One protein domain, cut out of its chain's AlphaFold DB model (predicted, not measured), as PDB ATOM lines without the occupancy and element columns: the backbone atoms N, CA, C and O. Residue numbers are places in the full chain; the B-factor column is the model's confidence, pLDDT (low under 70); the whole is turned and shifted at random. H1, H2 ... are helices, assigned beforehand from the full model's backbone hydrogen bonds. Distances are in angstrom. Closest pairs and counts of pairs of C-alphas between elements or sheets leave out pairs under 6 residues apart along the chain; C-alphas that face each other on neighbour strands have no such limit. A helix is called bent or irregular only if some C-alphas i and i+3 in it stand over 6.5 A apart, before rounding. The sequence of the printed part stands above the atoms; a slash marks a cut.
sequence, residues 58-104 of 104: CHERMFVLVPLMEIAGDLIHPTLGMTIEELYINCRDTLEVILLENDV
ATOM      1  N   CYS A  58     315.598 319.925 245.239       96.31
ATOM      2  CA  CYS A  58     316.265 318.616 245.157       96.31
ATOM      3  C   CYS A  58     316.152 317.823 246.468       96.31
ATOM      4  O   CYS A  58     315.920 316.621 246.434       96.31
ATOM      5  N   HIS A  59     316.225 318.515 247.604       96.94
ATOM      6  CA  HIS A  59     316.144 317.940 248.947       96.94
ATOM      7  C   HIS A  59     314.726 317.521 249.376       96.94
ATOM      8  O   HIS A  59     314.548 316.978 250.459       96.94
ATOM      9  N   GLU A  60     313.715 317.791 248.551       97.38
ATOM     10  CA  GLU A  60     312.308 317.509 248.856       97.38
ATOM     11  C   GLU A  60     311.769 316.312 248.059       97.38
ATOM     12  O   GLU A  60     310.568 316.064 248.088       97.38
ATOM     13  N   ARG A  61     312.607 315.631 247.264       97.19
ATOM     14  CA  ARG A  61     312.158 314.659 246.256       97.19
ATOM     15  C   ARG A  61     312.940 313.360 246.358       97.19
ATOM     16  O   ARG A  61     314.132 313.330 246.053       97.19
ATOM     17  N   MET A  62     312.258 312.269 246.698       97.19
ATOM     18  CA  MET A  62     312.901 310.961 246.859       97.19
ATOM     19  C   MET A  62     313.512 310.464 245.552       97.19
ATOM     20  O   MET A  62     314.625 309.953 245.557       97.19
ATOM     21  N   PHE A  63     312.855 310.696 244.411       95.69
ATOM     22  CA  PHE A  63     313.395 310.282 243.109       95.69
ATOM     23  C   PHE A  63     314.683 311.030 242.713       95.69
ATOM     24  O   PHE A  63     315.352 310.633 241.764       95.69
ATOM     25  N   VAL A  64     315.021 312.120 243.413       96.88
ATOM     26  CA  VAL A  64     316.310 312.812 243.288       96.88
ATOM     27  C   VAL A  64     317.297 312.284 244.325       96.88
ATOM     28  O   VAL A  64     318.433 311.978 243.979       96.88
ATOM     29  N   LEU A  65     316.873 312.165 245.586       97.06
ATOM     30  CA  LEU A  65     317.750 311.793 246.699       97.06
ATOM     31  C   LEU A  65     318.207 310.333 246.654       97.06
ATOM     32  O   LEU A  65     319.372 310.075 246.931       97.06
ATOM     33  N   VAL A  66     317.331 309.397 246.277       96.06
ATOM     34  CA  VAL A  66     317.656 307.963 246.173       96.06
ATOM     35  C   VAL A  66     318.840 307.719 245.226       96.06
ATOM     36  O   VAL A  66     319.856 307.212 245.697       96.06
ATOM     37  N   PRO A  67     318.793 308.115 243.936       94.88
ATOM     38  CA  PRO A  67     319.936 307.909 243.045       94.88
ATOM     39  C   PRO A  67     321.138 308.788 243.414       94.88
ATOM     40  O   PRO A  67     322.279 308.409 243.169       94.88
ATOM     41  N   LEU A  68     320.925 309.967 244.010       95.31
ATOM     42  CA  LEU A  68     322.037 310.827 244.414       95.31
ATOM     43  C   LEU A  68     322.825 310.237 245.592       95.31
ATOM     44  O   LEU A  68     324.041 310.396 245.634       95.31
ATOM     45  N   MET A  69     322.162 309.533 246.511       95.44
ATOM     46  CA  MET A  69     322.813 308.830 247.617       95.44
ATOM     47  C   MET A  69     323.769 307.741 247.118       95.44
ATOM     48  O   MET A  69     324.858 307.604 247.667       95.44
ATOM     49  N   GLU A  70     323.393 307.021 246.055       93.56
ATOM     50  CA  GLU A  70     324.215 305.961 245.454       93.56
ATOM     51  C   GLU A  70     325.570 306.492 244.962       93.56
ATOM     52  O   GLU A  70     326.594 305.826 245.108       93.56
ATOM     53  N   ILE A  71     325.591 307.708 244.406       95.06
ATOM     54  CA  ILE A  71     326.787 308.272 243.763       95.06
ATOM     55  C   ILE A  71     327.502 309.349 244.589       95.06
ATOM     56  O   ILE A  71     328.657 309.659 244.299       95.06
ATOM     57  N   ALA A  72     326.819 309.979 245.549       96.31
ATOM     58  CA  ALA A  72     327.294 311.169 246.259       96.31
ATOM     59  C   ALA A  72     326.584 311.377 247.616       96.31
ATOM     60  O   ALA A  72     326.168 312.492 247.938       96.31
ATOM     61  N   GLY A  73     326.414 310.315 248.411       97.19
ATOM     62  CA  GLY A  73     325.742 310.379 249.719       97.19
ATOM     63  C   GLY A  73     326.385 311.341 250.731       97.19
ATOM     64  O   GLY A  73     325.675 311.992 251.499       97.19
ATOM     65  N   ASP A  74     327.708 311.495 250.685       97.88
ATOM     66  CA  ASP A  74     328.507 312.361 251.562       97.88
ATOM     67  C   ASP A  74     328.582 313.827 251.092       97.88
ATOM     68  O   ASP A  74     329.109 314.688 251.803       97.88
ATOM     69  N   LEU A  75     328.032 314.145 249.913       97.44
ATOM     70  CA  LEU A  75     327.993 315.510 249.398       97.44
ATOM     71  C   LEU A  75     327.192 316.414 250.345       97.44
ATOM     72  O   LEU A  75     326.014 316.185 250.607       97.44
ATOM     73  N   ILE A  76     327.816 317.495 250.806       97.88
ATOM     74  CA  ILE A  76     327.166 318.486 251.667       97.88
ATOM     75  C   ILE A  76     326.405 319.488 250.803       97.88
ATOM     76  O   ILE A  76     326.983 320.152 249.944       97.88
ATOM     77  N   HIS A  77     325.109 319.653 251.067       97.25
ATOM     78  CA  HIS A  77     324.274 320.646 250.408       97.25
ATOM     79  C   HIS A  77     324.715 322.072 250.805       97.25
ATOM     80  O   HIS A  77     324.492 322.469 251.955       97.25
ATOM     81  N   PRO A  78     325.241 322.903 249.878       96.00
ATOM     82  CA  PRO A  78     325.908 324.171 250.206       96.00
ATOM     83  C   PRO A  78     325.091 325.168 251.037       96.00
ATOM     84  O   PRO A  78     325.654 325.948 251.798       96.00
ATOM     85  N   THR A  79     323.761 325.169 250.898       95.81
ATOM     86  CA  THR A  79     322.882 326.080 251.655       95.81
ATOM     87  C   THR A  79     322.255 325.470 252.906       95.81
ATOM     88  O   THR A  79     321.799 326.225 253.757       95.81
ATOM     89  N   LEU A  80     322.160 324.139 253.004       96.25
ATOM     90  CA  LEU A  80     321.492 323.463 254.127       96.25
ATOM     91  C   LEU A  80     322.503 322.925 255.142       96.25
ATOM     92  O   LEU A  80     322.137 322.692 256.288       96.25
ATOM     93  N   GLY A  81     323.763 322.740 254.735       96.75
ATOM     94  CA  GLY A  81     324.822 322.217 255.599       96.75
ATOM     95  C   GLY A  81     324.640 320.748 255.987       96.75
ATOM     96  O   GLY A  81     325.334 320.286 256.881       96.75
ATOM     97  N   MET A  82     323.723 320.037 255.328       97.69
ATOM     98  CA  MET A  82     323.442 318.614 255.531       97.69
ATOM     99  C   MET A  82     323.990 317.801 254.361       97.69
ATOM    100  O   MET A  82     323.973 318.269 253.219       97.69
ATOM    101  N   THR A  83     324.444 316.587 254.641       98.25
ATOM    102  CA  THR A  83     324.791 315.585 253.628       98.25
ATOM    103  C   THR A  83     323.550 315.123 252.857       98.25
ATOM    104  O   THR A  83     322.419 315.259 253.333       98.25
ATOM    105  N   ILE A  84     323.731 314.560 251.661       98.06
ATOM    106  CA  ILE A  84     322.620 313.954 250.912       98.06
ATOM    107  C   ILE A  84     321.983 312.806 251.702       98.06
ATOM    108  O   ILE A  84     320.761 312.673 251.678       98.06
ATOM    109  N   GLU A  85     322.772 312.026 252.443       98.19
ATOM    110  CA  GLU A  85     322.265 310.983 253.341       98.19
ATOM    111  C   GLU A  85     321.342 311.554 254.432       98.19
ATOM    112  O   GLU A  85     320.217 311.082 254.614       98.19
ATOM    113  N   GLU A  86     321.755 312.625 255.114       98.38
ATOM    114  CA  GLU A  86     320.909 313.298 256.106       98.38
ATOM    115  C   GLU A  86     319.632 313.864 255.475       98.38
ATOM    116  O   GLU A  86     318.550 313.750 256.055       98.38
ATOM    117  N   LEU A  87     319.726 314.452 254.278       98.06
ATOM    118  CA  LEU A  87     318.556 314.955 253.555       98.06
ATOM    119  C   LEU A  87     317.600 313.829 253.165       98.06
ATOM    120  O   LEU A  87     316.391 314.000 253.292       98.06
ATOM    121  N   TYR A  88     318.120 312.678 252.742       96.94
ATOM    122  CA  TYR A  88     317.322 311.491 252.458       96.94
ATOM    123  C   TYR A  88     316.554 311.015 253.694       96.94
ATOM    124  O   TYR A  88     315.338 310.848 253.625       96.94
ATOM    125  N   ILE A  89     317.231 310.877 254.840       97.00
ATOM    126  CA  ILE A  89     316.609 310.440 256.102       97.00
ATOM    127  C   ILE A  89     315.488 311.397 256.539       97.00
ATOM    128  O   ILE A  89     314.478 310.963 257.093       97.00
ATOM    129  N   ASN A  90     315.650 312.700 256.290       96.88
ATOM    130  CA  ASN A  90     314.690 313.736 256.686       96.88
ATOM    131  C   ASN A  90     313.652 314.084 255.601       96.88
ATOM    132  O   ASN A  90     312.793 314.948 255.830       96.88
ATOM    133  N   CYS A  91     313.717 313.452 254.429       96.56
ATOM    134  CA  CYS A  91     312.821 313.745 253.320       96.56
ATOM    135  C   CYS A  91     311.382 313.330 253.662       96.56
ATOM    136  O   CYS A  91     311.127 312.242 254.171       96.56
ATOM    137  N   ARG A  92     310.417 314.213 253.379       96.38
ATOM    138  CA  ARG A  92     308.988 313.980 253.666       96.38
ATOM    139  C   ARG A  92     308.193 313.487 252.461       96.38
ATOM    140  O   ARG A  92     306.980 313.326 252.569       96.38
ATOM    141  N   ASP A  93     308.841 313.320 251.314       96.88
ATOM    142  CA  ASP A  93     308.201 312.793 250.117       96.88
ATOM    143  C   ASP A  93     307.903 311.302 250.315       96.88
ATOM    144  O   ASP A  93     308.802 310.493 250.523       96.88
ATOM    145  N   THR A  94     306.614 310.960 250.318       94.81
ATOM    146  CA  THR A  94     306.119 309.601 250.575       94.81
ATOM    147  C   THR A  94     305.897 308.804 249.293       94.81
ATOM    148  O   THR A  94     305.303 307.728 249.349       94.81
ATOM    149  N   LEU A  95     306.269 309.348 248.130       94.56
ATOM    150  CA  LEU A  95     306.148 308.638 246.864       94.56
ATOM    151  C   LEU A  95     307.164 307.499 246.787       94.56
ATOM    152  O   LEU A  95     308.325 307.637 247.173       94.56
ATOM    153  N   GLU A  96     306.708 306.366 246.263       92.06
ATOM    154  CA  GLU A  96     307.549 305.196 246.054       92.06
ATOM    155  C   GLU A  96     308.591 305.470 244.961       92.06
ATOM    156  O   GLU A  96     308.272 305.988 243.888       92.06
ATOM    157  N   VAL A  97     309.842 305.102 245.237       93.06
ATOM    158  CA  VAL A  97     310.943 305.147 244.274       93.06
ATOM    159  C   VAL A  97     311.456 303.734 244.082       93.06
ATOM    160  O   VAL A  97     311.960 303.118 245.017       93.06
ATOM    161  N   ILE A  98     311.330 303.240 242.857       90.62
ATOM    162  CA  ILE A  98     311.781 301.908 242.469       90.62
ATOM    163  C   ILE A  98     313.061 302.083 241.660       90.62
ATOM    164  O   ILE A  98     313.048 302.715 240.600       90.62
ATOM    165  N   LEU A  99     314.165 301.537 242.167       84.75
ATOM    166  CA  LEU A  99     315.382 301.387 241.380       84.75
ATOM    167  C   LEU A  99     315.146 300.270 240.369       84.75
ATOM    168  O   LEU A  99     314.847 299.137 240.740       84.75
ATOM    169  N   LEU A 100     315.230 300.611 239.088       86.31
ATOM    170  CA  LEU A 100     315.181 299.618 238.027       86.31
ATOM    171  C   LEU A 100     316.556 298.954 237.968       86.31
ATOM    172  O   LEU A 100     317.544 299.608 237.632       86.31
ATOM    173  N   GLU A 101     316.623 297.676 238.333       81.00
ATOM    174  CA  GLU A 101     317.813 296.869 238.081       81.00
ATOM    175  C   GLU A 101     318.022 296.797 236.565       81.00
ATOM    176  O   GLU A 101     317.075 296.616 235.794       81.00
ATOM    177  N   ASN A 102     319.261 297.008 236.121       62.09
ATOM    178  CA  ASN A 102     319.595 296.829 234.718       62.09
ATOM    179  C   ASN A 102     319.550 295.326 234.414       62.09
ATOM    180  O   ASN A 102     320.560 294.641 234.568       62.09
ATOM    181  N   ASP A 103     318.400 294.825 233.970       49.16
ATOM    182  CA  ASP A 103     318.343 293.603 233.171       49.16
ATOM    183  C   ASP A 103     319.041 293.908 231.832       49.16
ATOM    184  O   ASP A 103     318.415 294.359 230.869       49.16
ATOM    185  N   VAL A 104     320.372 293.761 231.811       48.38
ATOM    186  CA  VAL A 104     321.188 293.731 230.585       48.38
ATOM    187  C   VAL A 104     321.183 292.322 230.014       48.38
ATOM    188  O   VAL A 104     321.495 291.382 230.780       48.38
TER     189      VAL A 104
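What this domain is: This is residues 58 to 104 of the 104 residues of the protein "2-amino-4-hydroxy-6-hydroxymethyldihydropteridine pyrophosphokinase" of Phaeodactylibacter sp (UniProt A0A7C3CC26). With little regular structure, this is a small helical hairpin, H1 and H2 packed together, with a loop, residues 73 to 83, joining them and a long tail, residues 91 to 104, running away from them. The 47 printed residues hold H1, then H2, and no named strand; the class is all helix, with 18 residues in named elements. The whole is only just compact, close to loose, with a radius of gyration of the C-alphas of 11.4 A, and elongated, spanning 38 by 22 by 14 A.

How they stand to each other: Start at H1, residues 62 to 72, and look from Leu 65 to Tyr 88 in H2, residues 84 to 90: these are their closest C-alphas, 5.8 A apart, and the helices touch. They run opposite ways at a steep tilt of 35.0 degrees, only just beyond shallow, as a hairpin. Every O i to N i+4 pair in H2 is within hydrogen-bond range, and 4 of 7 in H1.

Where its parts are: Find C-alpha 62 at (312.901, 310.961, 246.859); from there H1 runs 14.4 A to C-alpha 72. H1 is neither bent nor irregular, but only just: C-alphas 64 and 67 are 6.1 A apart. H2 ends at C-alpha 90, (314.690, 313.736, 256.686).

The domain as a whole: The C-alphas farthest apart, Thr 79 and Val 104, are 38.6 A apart. The link from H1 to H2 is long, and the printed part has no cut. Confidence is under 70 at residues 102 to 104.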